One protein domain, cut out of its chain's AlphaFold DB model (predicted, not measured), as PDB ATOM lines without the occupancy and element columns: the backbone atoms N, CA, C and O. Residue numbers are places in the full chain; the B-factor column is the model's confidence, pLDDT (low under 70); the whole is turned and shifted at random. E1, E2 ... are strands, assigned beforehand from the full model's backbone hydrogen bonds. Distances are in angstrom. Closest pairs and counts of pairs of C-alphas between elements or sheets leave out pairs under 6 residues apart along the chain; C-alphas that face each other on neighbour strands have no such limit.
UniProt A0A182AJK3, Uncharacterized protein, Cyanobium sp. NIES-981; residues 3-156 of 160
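This is residues 3 to 156 of the 160 residues of an uncharacterized protein of Cyanobium sp. NIES-981 (UniProt A0A182AJK3). The chain is wound in stacked turns, a solenoid flattened into two sheets face to face: E1, E3, E6, E9, E11 and E12 make one wall, and E2, E5, E8, E10 and E15 the other. The short pair E4 and E7 bridges the two walls at one end of their strands, and the hairpin E13 and E14 packs on E15 at the last end of the stack. The first sheet is mixed, in the order E1, E3, E6, E9, E11, E12, and the second is parallel, in the order E2, E5, E8, E10, E15. The printed part has 154 residues with no named helix and fifteen named strands, E1 to E15 in order along the chain; the class is all strand, though under half of the residues, 65, are in named elements. It is compact, with a radius of gyration of the C-alphas of 14.6 A, and spans 42 by 36 by 25 A.

E1, residues 9 to 13, begins at C-alpha 9 (181.281, 150.266, 174.210) and is 13.1 A long. E2 is residues 27 to 30. E3, residues 38 to 44, is the longest strand by residues, at 18.7 A. E3 runs on into E4, residues 46 to 48, at 94 degrees, and E4 runs on into E5, residues 51 to 54, at 87 degrees. E6, residues 59 to 64, is 16.8 A long. E7 is residues 70 to 72, E8 residues 77 to 80 and E9 residues 89 to 92. E10, residues 108 to 113, is 13.0 A long and begins at C-alpha 108 (166.411, 158.816, 187.008). E11 is residues 118 to 121, E12 residues 126 to 129, E13 residues 133 to 135 and E14 residues 141 to 143. E15, residues 151 to 155, is 13.6 A long and ends at C-alpha 155 (158.650, 161.440, 175.292).

The two large sheets form a sandwich, two sheets face to face, with facing parts 10.6 A centre to centre and best planes 6 degrees apart. In the first, E1 and E12 are edge strands. E1 and E3 are parallel at 3 degrees, with N 10 and O 40 2.8 A apart, within hydrogen-bond range. E6 and E9 are parallel at 1 degree, with N 64 and O 91 at 2.8 A. E11 and E12 are an antiparallel hairpin at 162 degrees, with N 121 and O 126 at 2.8 A. In the second, E2 and E15 are edge strands. E5 and E8 are parallel at 11 degrees, with N 53 and O 78 at 2.8 A. E10 and E15 are parallel at 18 degrees, with N 154 and O 110 at 2.9 A. E4 and E7 are parallel at 14 degrees, with N 48 and O 71 at 2.9 A. E13 and E14 are an antiparallel hairpin at 134 degrees, with N 134 and O 142 at 2.9 A. The closest C-alphas of E14 and E15 are those of Tyr 141 and Val 153, 4.9 A apart. E13 and E15 are near each other, with 7 pairs of C-alphas within 10 A. E1 and E15 are apart.

The C-alphas farthest apart in the domain, those of Asp 35 and Glu 98, are 43.0 A apart. The printed part has no cut. The links E1 to E2, 13 residues, and E9 to E10, 15 residues, are long. The mean pLDDT of the printed part is 82.1; 32 residues are under 70, namely residues 3 to 8, 14 to 25, 36, 66 to 75 and 95 to 97.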
ATOM      1  N   GLN A   3     183.530 161.602 179.438       67.69
ATOM      2  CA  GLN A   3     184.004 160.467 178.646       67.69
ATOM      3  C   GLN A   3     183.150 160.344 177.377       67.69
ATOM      4  O   GLN A   3     181.980 160.734 177.374       67.69
ATOM      5  N   SER A   4     183.733 159.814 176.307       59.94
ATOM      6  CA  SER A   4     183.035 159.496 175.056       59.94
ATOM      7  C   SER A   4     183.126 157.996 174.801       59.94
ATOM      8  O   SER A   4     184.159 157.384 175.093       59.94
ATOM      9  N   VAL A   5     182.056 157.397 174.279       61.75
ATOM     10  CA  VAL A   5     182.064 155.993 173.864       61.75
ATOM     11  C   VAL A   5     182.919 155.861 172.600       61.75
ATOM     12  O   VAL A   5     182.490 156.202 171.504       61.75
ATOM     13  N   LYS A   6     184.156 155.363 172.734       55.66
ATOM     14  CA  LYS A   6     184.988 155.002 171.577       55.66
ATOM     15  C   LYS A   6     184.602 153.590 171.118       55.66
ATOM     16  O   LYS A   6     184.789 152.644 171.877       55.66
ATOM     17  N   LYS A   7     184.095 153.450 169.887       56.28
ATOM     18  CA  LYS A   7     183.741 152.165 169.240       56.28
ATOM     19  C   LYS A   7     182.619 151.370 169.938       56.28
ATOM     20  O   LYS A   7     182.787 150.196 170.257       56.28
ATOM     21  N   GLY A   8     181.483 152.010 170.226       65.12
ATOM     22  CA  GLY A   8     180.247 151.315 170.627       65.12
ATOM     23  C   GLY A   8     180.242 150.639 172.006       65.12
ATOM     24  O   GLY A   8     179.243 150.027 172.383       65.12
ATOM     25  N   LYS A   9     181.306 150.738 172.817       79.00
ATOM     26  CA  LYS A   9     181.281 150.266 174.210       79.00
ATOM     27  C   LYS A   9     182.037 151.188 175.158       79.00
ATOM     28  O   LYS A   9     183.190 151.534 174.935       79.00
ATOM     29  N   PHE A  10     181.400 151.517 176.274       80.50
ATOM     30  CA  PHE A  10     181.991 152.236 177.391       80.50
ATOM     31  C   PHE A  10     181.605 151.551 178.703       80.50
ATOM     32  O   PHE A  10     180.457 151.148 178.888       80.50
ATOM     33  N   SER A  11     182.564 151.386 179.615       79.19
ATOM     34  CA  SER A  11     182.338 150.702 180.888       79.19
ATOM     35  C   SER A  11     182.925 151.498 182.041       79.19
ATOM     36  O   SER A  11     184.097 151.863 182.013       79.19
ATOM     37  N   LEU A  12     182.121 151.715 183.077       75.81
ATOM     38  CA  LEU A  12     182.553 152.229 184.371       75.81
ATOM     39  C   LEU A  12     182.341 151.142 185.410       75.81
ATOM     40  O   LEU A  12     181.210 150.717 185.643       75.81
ATOM     41  N   VAL A  13     183.433 150.707 186.028       70.94
ATOM     42  CA  VAL A  13     183.412 149.723 187.109       70.94
ATOM     43  C   VAL A  13     184.066 150.359 188.328       70.94
ATOM     44  O   VAL A  13     185.214 150.787 188.244       70.94
ATOM     45  N   GLY A  14     183.325 150.488 189.427       63.84
ATOM     46  CA  GLY A  14     183.883 150.890 190.719       63.84
ATOM     47  C   GLY A  14     184.298 149.689 191.578       63.84
ATOM     48  O   GLY A  14     184.221 148.537 191.146       63.84
ATOM     49  N   ASN A  15     184.753 149.959 192.803       57.91
ATOM     50  CA  ASN A  15     185.309 148.940 193.700       57.91
ATOM     51  C   ASN A  15     184.217 148.165 194.467       57.91
ATOM     52  O   ASN A  15     183.106 148.648 194.661       57.91
ATOM     53  N   ASN A  16     184.541 146.955 194.938       54.31
ATOM     54  CA  ASN A  16     183.584 146.033 195.577       54.31
ATOM     55  C   ASN A  16     183.100 146.455 196.984       54.31
ATOM     56  O   ASN A  16     182.161 145.848 197.493       54.31
ATOM     57  N   GLY A  17     183.723 147.453 197.623       55.66
ATOM     58  CA  GLY A  17     183.395 147.895 198.988       55.66
ATOM     59  C   GLY A  17     182.657 149.235 199.026       55.66
ATOM     60  O   GLY A  17     183.024 150.141 198.284       55.66
ATOM     61  N   TRP A  18     181.635 149.356 199.885       56.84
ATOM     62  CA  TRP A  18     180.785 150.554 200.054       56.84
ATOM     63  C   TRP A  18     181.353 151.590 201.026       56.84
ATOM     64  O   TRP A  18     181.142 152.792 200.847       56.84
ATOM     65  N   ALA A  19     182.043 151.126 202.068       53.91
ATOM     66  CA  ALA A  19     182.624 151.986 203.086       53.91
ATOM     67  C   ALA A  19     183.760 152.819 202.473       53.91
ATOM     68  O   ALA A  19     184.682 152.273 201.872       53.91
ATOM     69  N   GLY A  20     183.667 154.146 202.586       52.19
ATOM     70  CA  GLY A  20     184.721 155.059 202.139       52.19
ATOM     71  C   GLY A  20     184.800 155.315 200.630       52.19
ATOM     72  O   GLY A  20     185.757 155.951 200.194       52.19
ATOM     73  N   GLN A  21     183.826 154.881 199.814       59.06
ATOM     74  CA  GLN A  21     183.839 155.263 198.396       59.06
ATOM     75  C   GLN A  21     183.652 156.779 198.240       59.06
ATOM     76  O   GLN A  21     182.654 157.325 198.725       59.06
ATOM     77  N   PRO A  22     184.543 157.480 197.516       56.03
ATOM     78  CA  PRO A  22     184.293 158.863 197.161       56.03
ATOM     79  C   PRO A  22     183.083 158.922 196.224       56.03
ATOM     80  O   PRO A  22     183.014 158.213 195.219       56.03
ATOM     81  N   VAL A  23     182.113 159.783 196.540       60.88
ATOM     82  CA  VAL A  23     181.045 160.113 195.590       60.88
ATOM     83  C   VAL A  23     181.706 160.802 194.400       60.88
ATOM     84  O   VAL A  23     182.182 161.932 194.523       60.88
ATOM     85  N   VAL A  24     181.717 160.163 193.229       64.44
ATOM     86  CA  VAL A  24     182.172 160.836 192.011       64.44
ATOM     87  C   VAL A  24     181.156 161.930 191.692       64.44
ATOM     88  O   VAL A  24     179.982 161.651 191.442       64.44
ATOM     89  N   SER A  25     181.602 163.187 191.744       66.69
ATOM     90  CA  SER A  25     180.721 164.357 191.787       66.69
ATOM     91  C   SER A  25     179.702 164.377 190.648       66.69
ATOM     92  O   SER A  25     178.507 164.464 190.906       66.69
ATOM     93  N   ARG A  26     180.130 164.259 189.385       75.25
ATOM     94  CA  ARG A  26     179.245 164.198 188.209       75.25
ATOM     95  C   ARG A  26     179.925 163.454 187.061       75.25
ATOM     96  O   ARG A  26     181.039 163.814 186.657       75.25
ATOM     97  N   THR A  27     179.239 162.471 186.489       81.12
ATOM     98  CA  THR A  27     179.714 161.725 185.315       81.12
ATOM     99  C   THR A  27     178.874 162.079 184.099       81.12
ATOM    100  O   THR A  27     177.645 162.097 184.171       81.12
ATOM    101  N   ARG A  28     179.543 162.396 182.987       85.44
ATOM    102  CA  ARG A  28     178.918 162.626 181.683       85.44
ATOM    103  C   ARG A  28     179.535 161.691 180.652       85.44
ATOM    104  O   ARG A  28     180.758 161.682 180.505       85.44
ATOM    105  N   VAL A  29     178.686 160.954 179.952       85.94
ATOM    106  CA  VAL A  29     179.039 160.049 178.858       85.94
ATOM    107  C   VAL A  29     178.246 160.477 177.629       85.94
ATOM    108  O   VAL A  29     177.062 160.777 177.747       85.94
ATOM    109  N   SER A  30     178.895 160.544 176.471       87.69
ATOM    110  CA  SER A  30     178.216 160.790 175.192       87.69
ATOM    111  C   SER A  30     178.407 159.593 174.271       87.69
ATOM    112  O   SER A  30     179.497 159.009 174.261       87.69
ATOM    113  N   ALA A  31     177.360 159.248 173.529       83.50
ATOM    114  CA  ALA A  31     177.405 158.303 172.425       83.50
ATOM    115  C   ALA A  31     178.474 158.719 171.404       83.50
ATOM    116  O   ALA A  31     178.668 159.910 171.138       83.50
ATOM    117  N   GLY A  32     179.180 157.732 170.857       81.00
ATOM    118  CA  GLY A  32     180.043 157.918 169.695       81.00
ATOM    119  C   GLY A  32     179.281 157.573 168.419       81.00
ATOM    120  O   GLY A  32     178.247 156.913 168.483       81.00
ATOM    121  N   ALA A  33     179.798 157.986 167.262       73.88
ATOM    122  CA  ALA A  33     179.328 157.436 165.993       73.88
ATOM    123  C   ALA A  33     179.614 155.928 165.973       73.88
ATOM    124  O   ALA A  33     180.734 155.504 166.283       73.88
ATOM    125  N   THR A  34     178.591 155.136 165.673       73.69
ATOM    126  CA  THR A  34     178.697 153.672 165.620       73.69
ATOM    127  C   THR A  34     178.335 153.099 164.257       73.69
ATOM    128  O   THR A  34     178.321 151.886 164.115       73.69
ATOM    129  N   ASP A  35     178.067 153.942 163.256       72.81
ATOM    130  CA  ASP A  35     177.711 153.523 161.893       72.81
ATOM    131  C   ASP A  35     176.551 152.501 161.867       72.81
ATOM    132  O   ASP A  35     176.543 151.550 161.088       72.81
ATOM    133  N   GLY A  36     175.556 152.693 162.745       68.69
ATOM    134  CA  GLY A  36     174.382 151.821 162.878       68.69
ATOM    135  C   GLY A  36     174.498 150.689 163.909       68.69
ATOM    136  O   GLY A  36     173.515 149.970 164.128       68.69
ATOM    137  N   ASP A  37     175.648 150.533 164.573       78.00
ATOM    138  CA  ASP A  37     175.806 149.618 165.708       78.00
ATOM    139  C   ASP A  37     175.164 150.150 167.010       78.00
ATOM    140  O   ASP A  37     174.459 151.156 167.039       78.00
ATOM    141  N   VAL A  38     175.335 149.411 168.115       85.19
ATOM    142  CA  VAL A  38     174.800 149.794 169.432       85.19
ATOM    143  C   VAL A  38     175.876 150.464 170.283       85.19
ATOM    144  O   VAL A  38     176.865 149.820 170.644       85.19
ATOM    145  N   ASN A  39     175.626 151.689 170.736       87.94
ATOM    146  CA  ASN A  39     176.347 152.346 171.819       87.94
ATOM    147  C   ASN A  39     176.005 151.692 173.167       87.94
ATOM    148  O   ASN A  39     174.953 151.909 173.770       87.94
ATOM    149  N   ARG A  40     176.907 150.852 173.677       89.69
ATOM    150  CA  ARG A  40     176.720 150.139 174.947       89.69
ATOM    151  C   ARG A  40     177.439 150.846 176.081       89.69
ATOM    152  O   ARG A  40     178.667 150.873 176.126       89.69
ATOM    153  N   VAL A  41     176.681 151.314 177.060       88.69
ATOM    154  CA  VAL A  41     177.210 151.868 178.306       88.69
ATOM    155  C   VAL A  41     176.908 150.916 179.447       88.69
ATOM    156  O   VAL A  41     175.752 150.619 179.733       88.69
ATOM    157  N   TYR A  42     177.952 150.437 180.114       86.81
ATOM    158  CA  TYR A  42     177.833 149.583 181.288       86.81
ATOM    159  C   TYR A  42     178.350 150.316 182.524       86.81
ATOM    160  O   TYR A  42     179.488 150.778 182.551       86.81
ATOM    161  N   VAL A  43     177.514 150.423 183.551       82.81
ATOM    162  CA  VAL A  43     177.858 151.037 184.833       82.81
ATOM    163  C   VAL A  43     177.661 150.001 185.927       82.81
ATOM    164  O   VAL A  43     176.565 149.462 186.102       82.81
ATOM    165  N   ASN A  44     178.732 149.698 186.650       78.56
ATOM    166  CA  ASN A  44     178.733 148.689 187.695       78.56
ATOM    167  C   ASN A  44     179.558 149.141 188.899       78.56
ATOM    168  O   ASN A  44     180.614 149.744 188.746       78.56
ATOM    169  N   ARG A  45     179.090 148.819 190.104       72.50
ATOM    170  CA  ARG A  45     179.735 149.124 191.394       72.50
ATOM    171  C   ARG A  45     180.223 150.577 191.578       72.50
ATOM    172  O   ARG A  45     181.178 150.806 192.311       72.50
ATOM    173  N   GLY A  46     179.618 151.561 190.908       70.62
ATOM    174  CA  GLY A  46     180.005 152.974 191.018       70.62
ATOM    175  C   GLY A  46     179.105 153.782 191.959       70.62
ATOM    176  O   GLY A  46     177.913 153.517 192.075       70.62
ATOM    177  N   MET A  47     179.635 154.826 192.598       73.00
ATOM    178  CA  MET A  47     178.825 155.815 193.320       73.00
ATOM    179  C   MET A  47     178.989 157.193 192.681       73.00
ATOM    180  O   MET A  47     180.090 157.740 192.611       73.00
ATOM    181  N   PHE A  48     177.881 157.768 192.219       74.88
ATOM    182  CA  PHE A  48     177.855 159.018 191.466       74.88
ATOM    183  C   PHE A  48     176.889 159.999 192.127       74.88
ATOM    184  O   PHE A  48     175.821 159.604 192.581       74.88
ATOM    185  N   ALA A  49     177.187 161.297 192.154       75.38
ATOM    186  CA  ALA A  49     176.138 162.240 192.554       75.38
ATOM    187  C   ALA A  49     175.082 162.392 191.441       75.38
ATOM    188  O   ALA A  49     173.892 162.511 191.714       75.38
ATOM    189  N   SER A  50     175.519 162.326 190.176       78.62
ATOM    190  CA  SER A  50     174.659 162.246 188.989       78.62
ATOM    191  C   SER A  50     175.365 161.525 187.843       78.62
ATOM    192  O   SER A  50     176.563 161.755 187.623       78.62
ATOM    193  N   PHE A  51     174.610 160.766 187.056       85.00
ATOM    194  CA  PHE A  51     175.052 160.195 185.789       85.00
ATOM    195  C   PHE A  51     174.251 160.801 184.639       85.00
ATOM    196  O   PHE A  51     173.025 160.809 184.682       85.00
ATOM    197  N   ASN A  52     174.934 161.322 183.624       89.31
ATOM    198  CA  ASN A  52     174.281 161.849 182.433       89.31
ATOM    199  C   ASN A  52     174.817 161.132 181.202       89.31
ATOM    200  O   ASN A  52     176.017 161.198 180.928       89.31
ATOM    201  N   TYR A  53     173.923 160.477 180.480       91.25
ATOM    202  CA  TYR A  53     174.180 159.910 179.172       91.25
ATOM    203  C   TYR A  53     173.499 160.761 178.107       91.25
ATOM    204  O   TYR A  53     172.345 161.150 178.289       91.25
ATOM    205  N   ARG A  54     174.223 161.054 177.026       93.06
ATOM    206  CA  ARG A  54     173.683 161.705 175.834       93.06
ATOM    207  C   ARG A  54     173.838 160.773 174.639       93.06
ATOM    208  O   ARG A  54     174.961 160.608 174.160       93.06
ATOM    209  N   GLY A  55     172.721 160.208 174.207       90.44
ATOM    210  CA  GLY A  55     172.558 159.421 172.994       90.44
ATOM    211  C   GLY A  55     172.773 160.226 171.720       90.44
ATOM    212  O   GLY A  55     172.939 161.456 171.756       90.44
ATOM    213  N   ASN A  56     172.814 159.521 170.595       85.38
ATOM    214  CA  ASN A  56     172.924 160.101 169.259       85.38
ATOM    215  C   ASN A  56     171.729 159.676 168.388       85.38
ATOM    216  O   ASN A  56     170.614 159.830 168.853       85.38
ATOM    217  N   LYS A  57     171.939 159.305 167.117       85.06
ATOM    218  CA  LYS A  57     170.892 158.748 166.238       85.06
ATOM    219  C   LYS A  57     171.015 157.224 166.072       85.06
ATOM    220  O   LYS A  57     170.340 156.637 165.225       85.06
ATOM    221  N   ASP A  58     171.966 156.625 166.786       86.25
ATOM    222  CA  ASP A  58     172.249 155.197 166.757       86.25
ATOM    223  C   ASP A  58     171.643 154.538 167.995       86.25
ATOM    224  O   ASP A  58     171.309 155.196 168.973       86.25
ATOM    225  N   ARG A  59     171.547 153.208 167.974       90.19
ATOM    226  CA  ARG A  59     170.943 152.454 169.074       90.19
ATOM    227  C   ARG A  59     171.773 152.590 170.343       90.19
ATOM    228  O   ARG A  59     172.961 152.275 170.355       90.19
ATOM    229  N   ASP A  60     171.122 152.867 171.454       91.50
ATOM    230  CA  ASP A  60     171.722 152.995 172.766       91.50
ATOM    231  C   ASP A  60     171.311 151.853 173.693       91.50
ATOM    232  O   ASP A  60     170.167 151.394 173.767       91.50
ATOM    233  N   LYS A  61     172.273 151.374 174.480       93.44
ATOM    234  CA  LYS A  61     172.013 150.421 175.557       93.44
ATOM    235  C   LYS A  61     172.754 150.832 176.812       93.44
ATOM    236  O   LYS A  61     173.942 150.542 176.963       93.44
ATOM    237  N   VAL A  62     172.030 151.440 177.744       92.00
ATOM    238  CA  VAL A  62     172.566 151.893 179.028       92.00
ATOM    239  C   VAL A  62     172.172 150.913 180.124       92.00
ATOM    240  O   VAL A  62     170.995 150.695 180.406       92.00
ATOM    241  N   ILE A  63     173.170 150.296 180.744       90.75
ATOM    242  CA  ILE A  63     172.997 149.198 181.688       90.75
ATOM    243  C   ILE A  63     173.614 149.577 183.026       90.75
ATOM    244  O   ILE A  63     174.820 149.782 183.133       90.75
ATOM    245  N   PHE A  64     172.784 149.553 184.057       86.75
ATOM    246  CA  PHE A  64     173.166 149.645 185.456       86.75
ATOM    247  C   PHE A  64     173.128 148.238 186.078       86.75
ATOM    248  O   PHE A  64     172.067 147.613 186.176       86.75
ATOM    249  N   GLY A  65     174.308 147.708 186.411       80.00
ATOM    250  CA  GLY A  65     174.536 146.338 186.891       80.00
ATOM    251  C   GLY A  65     174.178 146.083 188.364       80.00
ATOM    252  O   GLY A  65     173.805 146.993 189.102       80.00
ATOM    253  N   GLY A  66     174.261 144.809 188.773       68.06
ATOM    254  CA  GLY A  66     173.900 144.327 190.116       68.06
ATOM    255  C   GLY A  66     174.967 144.581 191.189       68.06
ATOM    256  O   GLY A  66     176.151 144.662 190.885       68.06
ATOM    257  N   GLN A  67     174.520 144.664 192.448       54.00
ATOM    258  CA  GLN A  67     175.190 145.249 193.622       54.00
ATOM    259  C   GLN A  67     175.451 146.753 193.486       54.00
ATOM    260  O   GLN A  67     176.526 147.194 193.089       54.00
ATOM    261  N   ALA A  68     174.402 147.518 193.824       49.00
ATOM    262  CA  ALA A  68     174.380 148.977 193.945       49.00
ATOM    263  C   ALA A  68     175.163 149.712 192.828       49.00
ATOM    264  O   ALA A  68     175.903 150.664 193.045       49.00
ATOM    265  N   GLY A  69     174.963 149.249 191.586       44.53
ATOM    266  CA  GLY A  69     175.905 149.426 190.481       44.53
ATOM    267  C   GLY A  69     176.092 150.847 189.945       44.53
ATOM    268  O   GLY A  69     177.106 151.137 189.314       44.53
ATOM    269  N   ALA A  70     175.160 151.741 190.248       51.56
ATOM    270  CA  ALA A  70     175.357 153.180 190.280       51.56
ATOM    271  C   ALA A  70     174.407 153.727 191.335       51.56
ATOM    272  O   ALA A  70     173.197 153.713 191.116       51.56
ATOM    273  N   ILE A  71     174.906 154.197 192.475       55.69
ATOM    274  CA  ILE A  71     174.043 154.999 193.345       55.69
ATOM    275  C   ILE A  71     174.125 156.431 192.860       55.69
ATOM    276  O   ILE A  71     175.201 157.015 192.911       55.69
ATOM    277  N   THR A  72     173.003 156.992 192.430       56.72
ATOM    278  CA  THR A  72     172.874 158.404 192.071       56.72
ATOM    279  C   THR A  72     172.447 159.183 193.309       56.72
ATOM    280  O   THR A  72     171.280 159.492 193.527       56.72
ATOM    281  N   LYS A  73     173.377 159.436 194.230       56.97
ATOM    282  CA  LYS A  73     173.025 160.115 195.481       56.97
ATOM    283  C   LYS A  73     172.855 161.610 195.204       56.97
ATOM    284  O   LYS A  73     173.813 162.274 194.831       56.97
ATOM    285  N   ARG A  74     171.672 162.152 195.515       59.25
ATOM    286  CA  ARG A  74     171.343 163.595 195.614       59.25
ATOM    287  C   ARG A  74     170.812 164.274 194.339       59.25
ATOM    288  O   ARG A  74     169.919 165.106 194.492       59.25
ATOM    289  N   ALA A  75     171.256 163.936 193.123       61.44
ATOM    290  CA  ALA A  75     170.874 164.672 191.901       61.44
ATOM    291  C   ALA A  75     170.231 163.808 190.797       61.44
ATOM    292  O   ALA A  75     170.417 162.594 190.743       61.44
ATOM    293  N   ASN A  76     169.476 164.466 189.906       73.50
ATOM    294  CA  ASN A  76     168.824 163.825 188.763       73.50
ATOM    295  C   ASN A  76     169.873 163.182 187.847       73.50
ATOM    296  O   ASN A  76     170.816 163.856 187.422       73.50
ATOM    297  N   SER A  77     169.697 161.901 187.532       86.75
ATOM    298  CA  SER A  77     170.494 161.229 186.504       86.75
ATOM    299  C   SER A  77     169.696 161.153 185.224       86.75
ATOM    300  O   SER A  77     168.544 160.734 185.241       86.75
ATOM    301  N   VAL A  78     170.287 161.616 184.133       91.44
ATOM    302  CA  VAL A  78     169.591 161.790 182.863       91.44
ATOM    303  C   VAL A  78     170.137 160.793 181.863       91.44
ATOM    304  O   VAL A  78     171.332 160.793 181.581       91.44
ATOM    305  N   ILE A  79     169.263 159.955 181.328       93.44
ATOM    306  CA  ILE A  79     169.549 159.108 180.179       93.44
ATOM    307  C   ILE A  79     168.771 159.700 179.016       93.44
ATOM    308  O   ILE A  79     167.558 159.559 178.947       93.44
ATOM    309  N   ASP A  80     169.456 160.452 178.169       95.12
ATOM    310  CA  ASP A  80     168.880 160.989 176.944       95.12
ATOM    311  C   ASP A  80     169.182 160.005 175.820       95.12
ATOM    312  O   ASP A  80     170.358 159.771 175.549       95.12
ATOM    313  N   PHE A  81     168.149 159.404 175.235       94.44
ATOM    314  CA  PHE A  81     168.284 158.442 174.138       94.44
ATOM    315  C   PHE A  81     168.501 159.094 172.773       94.44
ATOM    316  O   PHE A  81     168.734 158.411 171.795       94.44
ATOM    317  N   GLY A  82     168.517 160.428 172.705       88.69
ATOM    318  CA  GLY A  82     168.476 161.105 171.419       88.69
ATOM    319  C   GLY A  82     167.048 161.130 170.877       88.69
ATOM    320  O   GLY A  82     166.221 160.267 171.137       88.69
ATOM    321  N   ASN A  83     166.695 162.221 170.204       85.56
ATOM    322  CA  ASN A  83     165.361 162.383 169.637       85.56
ATOM    323  C   ASN A  83     165.313 161.721 168.257       85.56
ATOM    324  O   ASN A  83     165.479 162.399 167.237       85.56
ATOM    325  N   ASP A  84     165.137 160.405 168.234       85.38
ATOM    326  CA  ASP A  84     165.094 159.615 167.010       85.38
ATOM    327  C   ASP A  84     163.986 158.536 167.033       85.38
ATOM    328  O   ASP A  84     162.962 158.682 167.703       85.38
ATOM    329  N   ARG A  85     164.110 157.523 166.166       86.12
ATOM    330  CA  ARG A  85     163.159 156.408 166.029       86.12
ATOM    331  C   ARG A  85     163.832 155.042 166.153       86.12
ATOM    332  O   ARG A  85     163.214 154.036 165.798       86.12
ATOM    333  N   VAL A  86     165.103 154.997 166.541       90.38
ATOM    334  CA  VAL A  86     165.774 153.723 166.771       90.38
ATOM    335  C   VAL A  86     165.373 153.185 168.140       90.38
ATOM    336  O   VAL A  86     164.649 153.819 168.894       90.38
ATOM    337  N   ARG A  87     165.716 151.922 168.394       93.81
ATOM    338  CA  ARG A  87     165.369 151.267 169.650       93.81
ATOM    339  C   ARG A  87     166.481 151.461 170.659       93.81
ATOM    340  O   ARG A  87     167.540 150.841 170.496       93.81
ATOM    341  N   ASP A  88     166.132 152.092 171.767       95.94
ATOM    342  CA  ASP A  88     167.018 152.265 172.904       95.94
ATOM    343  C   ASP A  88     166.587 151.438 174.106       95.94
ATOM    344  O   ASP A  88     165.427 151.052 174.298       95.94
ATOM    345  N   VAL A  89     167.572 151.072 174.922       96.81
ATOM    346  CA  VAL A  89     167.356 150.165 176.045       96.81
ATOM    347  C   VAL A  89     168.028 150.687 177.300       96.81
ATOM    348  O   VAL A  89     169.255 150.711 177.418       96.81
ATOM    349  N   PHE A  90     167.211 150.975 178.307       95.44
ATOM    350  CA  PHE A  90     167.672 151.189 179.671       95.44
ATOM    351  C   PHE A  90     167.490 149.904 180.472       95.44
ATOM    352  O   PHE A  90     166.413 149.303 180.490       95.44
ATOM    353  N   VAL A  91     168.537 149.469 181.163       93.44
ATOM    354  CA  VAL A  91     168.483 148.327 182.076       93.44
ATOM    355  C   VAL A  91     168.932 148.781 183.448       93.44
ATOM    356  O   VAL A  91     170.046 149.273 183.597       93.44
ATOM    357  N   PHE A  92     168.106 148.536 184.457       90.31
ATOM    358  CA  PHE A  92     168.483 148.738 185.845       90.31
ATOM    359  C   PHE A  92     168.406 147.431 186.618       90.31
ATOM    360  O   PHE A  92     167.418 146.693 186.562       90.31
ATOM    361  N   THR A  93     169.478 147.154 187.349       86.25
ATOM    362  CA  THR A  93     169.590 146.015 188.245       86.25
ATOM    363  C   THR A  93     169.899 146.542 189.636       86.25
ATOM    364  O   THR A  93     170.830 147.313 189.835       86.25
ATOM    365  N   ASN A  94     169.126 146.098 190.616       74.19
ATOM    366  CA  ASN A  94     169.417 146.305 192.021       74.19
ATOM    367  C   ASN A  94     169.242 144.969 192.734       74.19
ATOM    368  O   ASN A  94     168.260 144.271 192.503       74.19
ATOM    369  N   THR A  95     170.222 144.613 193.556       67.75
ATOM    370  CA  THR A  95     170.290 143.328 194.255       67.75
ATOM    371  C   THR A  95     170.346 143.491 195.775       67.75
ATOM    372  O   THR A  95     170.565 142.494 196.459       67.75
ATOM    373  N   THR A  96     170.195 144.708 196.329       66.69
ATOM    374  CA  THR A  96     170.052 144.843 197.792       66.69
ATOM    375  C   THR A  96     168.715 144.247 198.225       66.69
ATOM    376  O   THR A  96     167.662 144.633 197.717       66.69
ATOM    377  N   ARG A  97     168.777 143.284 199.149       65.38
ATOM    378  CA  ARG A  97     167.600 142.660 199.767       65.38
ATOM    379  C   ARG A  97     167.036 143.497 200.922       65.38
ATOM    380  O   ARG A  97     165.868 143.355 201.245       65.38
ATOM    381  N   GLU A  98     167.844 144.381 201.504       72.00
ATOM    382  CA  GLU A  98     167.556 145.040 202.789       72.00
ATOM    383  C   GLU A  98     166.758 146.344 202.666       72.00
ATOM    384  O   GLU A  98     166.009 146.697 203.570       72.00
ATOM    385  N   HIS A  99     166.896 147.082 201.561       73.75
ATOM    386  CA  HIS A  99     166.384 148.462 201.466       73.75
ATOM    387  C   HIS A  99     165.322 148.668 200.372       73.75
ATOM    388  O   HIS A  99     165.020 149.795 199.979       73.75
ATOM    389  N   GLY A 100     164.750 147.576 199.862       79.88
ATOM    390  CA  GLY A 100     163.747 147.596 198.801       79.88
ATOM    391  C   GLY A 100     164.326 147.771 197.387       79.88
ATOM    392  O   GLY A 100     165.479 148.179 197.188       79.88
ATOM    393  N   PRO A 101     163.519 147.480 196.350       84.56
ATOM    394  CA  PRO A 101     164.019 147.298 194.989       84.56
ATOM    395  C   PRO A 101     164.558 148.587 194.357       84.56
ATOM    396  O   PRO A 101     165.424 148.516 193.485       84.56
ATOM    397  N   PHE A 102     164.113 149.768 194.789       84.94
ATOM    398  CA  PHE A 102     164.486 151.055 194.184       84.94
ATOM    399  C   PHE A 102     165.482 151.878 195.005       84.94
ATOM    400  O   PHE A 102     165.748 153.026 194.658       84.94
ATOM    401  N   ASN A 103     166.068 151.311 196.065       80.06
ATOM    402  CA  ASN A 103     166.954 152.046 196.974       80.06
ATOM    403  C   ASN A 103     168.076 152.825 196.259       80.06
ATOM    404  O   ASN A 103     168.427 153.938 196.648       80.06
ATOM    405  N   HIS A 104     168.621 152.266 195.178       79.94
ATOM    406  CA  HIS A 104     169.723 152.874 194.426       79.94
ATOM    407  C   HIS A 104     169.296 153.564 193.127       79.94
ATOM    408  O   HIS A 104     170.127 154.174 192.462       79.94
ATOM    409  N   MET A 105     168.007 153.519 192.785       82.38
ATOM    410  CA  MET A 105     167.452 154.202 191.620       82.38
ATOM    411  C   MET A 105     166.917 155.565 192.047       82.38
ATOM    412  O   MET A 105     165.732 155.721 192.300       82.38
ATOM    413  N   GLN A 106     167.791 156.548 192.219       78.25
ATOM    414  CA  GLN A 106     167.395 157.836 192.786       78.25
ATOM    415  C   GLN A 106     167.300 158.882 191.671       78.25
ATOM    416  O   GLN A 106     168.324 159.314 191.134       78.25
ATOM    417  N   ARG A 107     166.067 159.298 191.345       86.31
ATOM    418  CA  ARG A 107     165.745 160.394 190.414       86.31
ATOM    419  C   ARG A 107     166.306 160.221 188.998       86.31
ATOM    420  O   ARG A 107     166.890 161.143 188.425       86.31
ATOM    421  N   PHE A 108     166.139 159.036 188.424       90.69
ATOM    422  CA  PHE A 108     166.411 158.816 187.008       90.69
ATOM    423  C   PHE A 108     165.371 159.523 186.136       90.69
ATOM    424  O   PHE A 108     164.174 159.521 186.422       90.69
ATOM    425  N   VAL A 109     165.844 160.116 185.049       93.44
ATOM    426  CA  VAL A 109     165.030 160.729 184.005       93.44
ATOM    427  C   VAL A 109     165.468 160.134 182.682       93.44
ATOM    428  O   VAL A 109     166.608 160.350 182.271       93.44
ATOM    429  N   ILE A 110     164.577 159.406 182.021       95.25
ATOM    430  CA  ILE A 110     164.784 158.996 180.634       95.25
ATOM    431  C   ILE A 110     164.155 160.063 179.746       95.25
ATOM    432  O   ILE A 110     162.981 160.393 179.914       95.25
ATOM    433  N   LYS A 111     164.947 160.647 178.853       95.31
ATOM    434  CA  LYS A 111     164.494 161.654 177.895       95.31
ATOM    435  C   LYS A 111     164.415 161.068 176.500       95.31
ATOM    436  O   LYS A 111     165.176 160.162 176.180       95.31
ATOM    437  N   ASN A 112     163.547 161.676 175.694       94.81
ATOM    438  CA  ASN A 112     163.312 161.321 174.303       94.81
ATOM    439  C   ASN A 112     162.895 159.858 174.121       94.81
ATOM    440  O   ASN A 112     163.296 159.212 173.172       94.81
ATOM    441  N   PHE A 113     162.072 159.344 175.037       96.00
ATOM    442  CA  PHE A 113     161.610 157.965 174.955       96.00
ATOM    443  C   PHE A 113     160.662 157.780 173.763       96.00
ATOM    444  O   PHE A 113     159.596 158.408 173.695       96.00
ATOM    445  N   GLY A 114     161.077 156.937 172.826       95.44
ATOM    446  CA  GLY A 114     160.392 156.592 171.593       95.44
ATOM    447  C   GLY A 114     159.481 155.371 171.714       95.44
ATOM    448  O   GLY A 114     159.413 154.682 172.731       95.44
ATOM    449  N   ARG A 115     158.749 155.085 170.629       95.75
ATOM    450  CA  ARG A 115     157.801 153.955 170.562       95.75
ATOM    451  C   ARG A 115     158.478 152.587 170.651       95.75
ATOM    452  O   ARG A 115     157.870 151.635 171.138       95.75
ATOM    453  N   GLU A 116     159.719 152.502 170.184       95.50
ATOM    454  CA  GLU A 116     160.490 151.262 170.134       95.50
ATOM    455  C   GLU A 116     161.255 150.967 171.428       95.50
ATOM    456  O   GLU A 116     161.719 149.836 171.613       95.50
ATOM    457  N   ASP A 117     161.360 151.952 172.319       97.12
ATOM    458  CA  ASP A 117     162.257 151.914 173.465       97.12
ATOM    459  C   ASP A 117     161.775 151.002 174.579       97.12
ATOM    460  O   ASP A 117     160.587 150.705 174.761       97.12
ATOM    461  N   VAL A 118     162.747 150.544 175.367       97.94
ATOM    462  CA  VAL A 118     162.515 149.550 176.406       97.94
ATOM    463  C   VAL A 118     163.213 149.928 177.704       97.94
ATOM    464  O   VAL A 118     164.424 150.152 177.758       97.94
ATOM    465  N   VAL A 119     162.459 149.865 178.799       97.44
ATOM    466  CA  VAL A 119     162.967 149.956 180.171       97.44
ATOM    467  C   VAL A 119     162.886 148.579 180.819       97.44
ATOM    468  O   VAL A 119     161.806 148.033 181.022       97.44
ATOM    469  N   ARG A 120     164.029 147.993 181.179       96.06
ATOM    470  CA  ARG A 120     164.101 146.699 181.876       96.06
ATOM    471  C   ARG A 120     164.516 146.906 183.326       96.06
ATOM    472  O   ARG A 120     165.685 147.162 183.608       96.06
ATOM    473  N   LEU A 121     163.568 146.742 184.243       93.94
ATOM    474  CA  LEU A 121     163.790 146.818 185.685       93.94
ATOM    475  C   LEU A 121     163.924 145.401 186.247       93.94
ATOM    476  O   LEU A 121     162.953 144.759 186.653       93.94
ATOM    477  N   ARG A 122     165.156 144.887 186.239       91.19
ATOM    478  CA  ARG A 122     165.463 143.507 186.653       91.19
ATOM    479  C   ARG A 122     165.286 143.283 188.153       91.19
ATOM    480  O   ARG A 122     164.982 142.176 188.565       91.19
ATOM    481  N   ASN A 123     165.425 144.338 188.949       87.12
ATOM    482  CA  ASN A 123     165.174 144.357 190.395       87.12
ATOM    483  C   ASN A 123     163.729 144.014 190.789       87.12
ATOM    484  O   ASN A 123     163.498 143.609 191.921       87.12
ATOM    485  N   ILE A 124     162.771 144.193 189.877       91.19
ATOM    486  CA  ILE A 124     161.360 143.828 190.079       91.19
ATOM    487  C   ILE A 124     160.860 142.848 189.009       91.19
ATOM    488  O   ILE A 124     159.658 142.639 188.884       91.19
ATOM    489  N   ASN A 125     161.773 142.297 188.204       92.62
ATOM    490  CA  ASN A 125     161.475 141.417 187.077       92.62
ATOM    491  C   ASN A 125     160.407 141.967 186.101       92.62
ATOM    492  O   ASN A 125     159.527 141.235 185.654       92.62
ATOM    493  N   LYS A 126     160.469 143.264 185.765       95.69
ATOM    494  CA  LYS A 126     159.552 143.888 184.796       95.69
ATOM    495  C   LYS A 126     160.285 144.474 183.597       95.69
ATOM    496  O   LYS A 126     161.394 145.001 183.709       95.69
ATOM    497  N   THR A 127     159.628 144.401 182.447       97.75
ATOM    498  CA  THR A 127     160.010 145.109 181.225       97.75
ATOM    499  C   THR A 127     158.854 146.009 180.832       97.75
ATOM    500  O   THR A 127     157.731 145.528 180.741       97.75
ATOM    501  N   PHE A 128     159.149 147.281 180.600       98.06
ATOM    502  CA  PHE A 128     158.193 148.285 180.172       98.06
ATOM    503  C   PHE A 128     158.553 148.796 178.779       98.06
ATOM    504  O   PHE A 128     159.734 148.937 178.441       98.06
ATOM    505  N   ARG A 129     157.526 149.070 177.990       97.56
ATOM    506  CA  ARG A 129     157.561 149.641 176.644       97.56
ATOM    507  C   ARG A 129     156.721 150.916 176.611       97.56
ATOM    508  O   ARG A 129     156.090 151.281 177.601       97.56
ATOM    509  N   PHE A 130     156.666 151.562 175.452       96.25
ATOM    510  CA  PHE A 130     155.863 152.768 175.239       96.25
ATOM    511  C   PHE A 130     154.402 152.625 175.694       96.25
ATOM    512  O   PHE A 130     153.892 153.488 176.400       96.25
ATOM    513  N   ASN A 131     153.749 151.502 175.378       96.38
ATOM    514  CA  ASN A 131     152.343 151.271 175.740       96.38
ATOM    515  C   ASN A 131     152.104 151.091 177.253       96.38
ATOM    516  O   ASN A 131     150.959 151.130 177.695       96.38
ATOM    517  N   ASP A 132     153.161 150.909 178.048       97.50
ATOM    518  CA  ASP A 132     153.070 150.794 179.506       97.50
ATOM    519  C   ASP A 132     153.163 152.154 180.217       97.50
ATOM    520  O   ASP A 132     153.044 152.226 181.448       97.50
ATOM    521  N   LEU A 133     153.409 153.234 179.467       96.50
ATOM    522  CA  LEU A 133     153.537 154.575 180.019       96.50
ATOM    523  C   LEU A 133     152.197 155.087 180.547       96.50
ATOM    524  O   LEU A 133     151.143 154.967 179.921       96.50
ATOM    525  N   ARG A 134     152.259 155.730 181.710       95.94
ATOM    526  CA  ARG A 134     151.156 156.495 182.291       95.94
ATOM    527  C   ARG A 134     151.560 157.956 182.364       95.94
ATOM    528  O   ARG A 134     152.644 158.258 182.861       95.94
ATOM    529  N   SER A 135     150.705 158.836 181.849       95.12
ATOM    530  CA  SER A 135     150.881 160.280 181.993       95.12
ATOM    531  C   SER A 135     150.581 160.690 183.429       95.12
ATOM    532  O   SER A 135     149.600 160.233 184.015       95.12
ATOM    533  N   TYR A 136     151.418 161.563 183.974       91.38
ATOM    534  CA  TYR A 136     151.225 162.198 185.278       91.38
ATOM    535  C   TYR A 136     151.109 163.728 185.151       91.38
ATOM    536  O   TYR A 136     151.231 164.447 186.141       91.38
ATOM    537  N   GLY A 137     150.868 164.224 183.931       89.81
ATOM    538  CA  GLY A 137     150.753 165.648 183.615       89.81
ATOM    539  C   GLY A 137     152.079 166.306 183.219       89.81
ATOM    540  O   GLY A 137     153.163 165.759 183.421       89.81
ATOM    541  N   ASN A 138     151.988 167.498 182.620       87.44
ATOM    542  CA  ASN A 138     153.132 168.347 182.250       87.44
ATOM    543  C   ASN A 138     154.209 167.646 181.394       87.44
ATOM    544  O   ASN A 138     155.403 167.896 181.559       87.44
ATOM    545  N   GLY A 139     153.800 166.732 180.507       89.25
ATOM    546  CA  GLY A 139     154.716 165.980 179.640       89.25
ATOM    547  C   GLY A 139     155.582 164.941 180.366       89.25
ATOM    548  O   GLY A 139     156.541 164.431 179.783       89.25
ATOM    549  N   VAL A 140     155.266 164.625 181.628       93.12
ATOM    550  CA  VAL A 140     155.967 163.622 182.433       93.12
ATOM    551  C   VAL A 140     155.172 162.324 182.471       93.12
ATOM    552  O   VAL A 140     153.974 162.301 182.757       93.12
ATOM    553  N   TYR A 141     155.885 161.229 182.239       97.06
ATOM    554  CA  TYR A 141     155.355 159.877 182.242       97.06
ATOM    555  C   TYR A 141     156.101 158.999 183.249       97.06
ATOM    556  O   TYR A 141     157.233 159.283 183.651       97.06
ATOM    557  N   GLY A 142     155.466 157.903 183.646       96.56
ATOM    558  CA  GLY A 142     156.061 156.879 184.499       96.56
ATOM    559  C   GLY A 142     155.474 155.500 184.222       96.56
ATOM    560  O   GLY A 142     154.664 155.325 183.312       96.56
ATOM    561  N   PHE A 143     155.871 154.526 185.038       96.31
ATOM    562  CA  PHE A 143     155.460 153.130 184.900       96.31
ATOM    563  C   PHE A 143     154.720 152.659 186.149       96.31
ATOM    564  O   PHE A 143     155.078 153.022 187.270       96.31
ATOM    565  N   ASN A 144     153.702 151.816 185.974       93.88
ATOM    566  CA  ASN A 144     152.958 151.277 187.109       93.88
ATOM    567  C   ASN A 144     153.863 150.418 188.021       93.88
ATOM    568  O   ASN A 144     154.570 149.517 187.558       93.88
ATOM    569  N   GLY A 145     153.816 150.675 189.329       91.38
ATOM    570  CA  GLY A 145     154.669 150.021 190.326       91.38
ATOM    571  C   GLY A 145     156.105 150.554 190.382       91.38
ATOM    572  O   GLY A 145     156.949 149.935 191.029       91.38
ATOM    573  N   VAL A 146     156.396 151.680 189.721       93.56
ATOM    574  CA  VAL A 146     157.676 152.391 189.815       93.56
ATOM    575  C   VAL A 146     157.420 153.793 190.374       93.56
ATOM    576  O   VAL A 146     156.722 154.573 189.728       93.56
ATOM    577  N   PRO A 147     157.963 154.143 191.553       92.19
ATOM    578  CA  PRO A 147     157.763 155.473 192.116       92.19
ATOM    579  C   PRO A 147     158.369 156.569 191.226       92.19
ATOM    580  O   PRO A 147     159.504 156.446 190.754       92.19
ATOM    581  N   LEU A 148     157.629 157.661 191.018       91.25
ATOM    582  CA  LEU A 148     158.036 158.768 190.140       91.25
ATOM    583  C   LEU A 148     159.290 159.513 190.613       91.25
ATOM    584  O   LEU A 148     160.034 160.054 189.797       91.25
ATOM    585  N   ASP A 149     159.546 159.540 191.921       88.69
ATOM    586  CA  ASP A 149     160.769 160.115 192.491       88.69
ATOM    587  C   ASP A 149     162.013 159.263 192.176       88.69
ATOM    588  O   ASP A 149     163.147 159.741 192.289       88.69
ATOM    589  N   LYS A 150     161.816 158.007 191.758       89.44
ATOM    590  CA  LYS A 150     162.881 157.068 191.391       89.44
ATOM    591  C   LYS A 150     163.168 157.093 189.901       89.44
ATOM    592  O   LYS A 150     164.336 157.179 189.523       89.44
ATOM    593  N   LEU A 151     162.129 157.025 189.073       92.62
ATOM    594  CA  LEU A 151     162.244 157.018 187.618       92.62
ATOM    595  C   LEU A 151     161.053 157.730 186.980       92.62
ATOM    596  O   LEU A 151     159.901 157.390 187.238       92.62
ATOM    597  N   ARG A 152     161.356 158.660 186.079       94.69
ATOM    598  CA  ARG A 152     160.383 159.322 185.208       94.69
ATOM    599  C   ARG A 152     160.866 159.347 183.763       94.69
ATOM    600  O   ARG A 152     162.061 159.213 183.496       94.69
ATOM    601  N   VAL A 153     159.929 159.563 182.855       96.00
ATOM    602  CA  VAL A 153     160.140 159.538 181.409       96.00
ATOM    603  C   VAL A 153     159.580 160.813 180.782       96.00
ATOM    604  O   VAL A 153     158.527 161.297 181.197       96.00
ATOM    605  N   THR A 154     160.270 161.354 179.781       95.38
ATOM    606  CA  THR A 154     159.715 162.337 178.841       95.38
ATOM    607  C   THR A 154     159.794 161.772 177.431       95.38
ATOM    608  O   THR A 154     160.793 161.144 177.070       95.38
ATOM    609  N   LEU A 155     158.753 162.000 176.638       94.19
ATOM    610  CA  LEU A 155     158.650 161.440 175.292       94.19
ATOM    611  C   LEU A 155     159.551 162.160 174.289       94.19
ATOM    612  O   LEU A 155     159.910 163.322 174.491       94.19
ATOM    613  N   ALA A 156     159.881 161.466 173.199       89.69
ATOM    614  CA  ALA A 156     160.417 162.095 171.997       89.69
ATOM    615  C   ALA A 156     159.392 163.070 171.386       89.69
ATOM    616  O   ALA A 156     158.176 162.916 171.555       89.69
TER     617      ALA A 156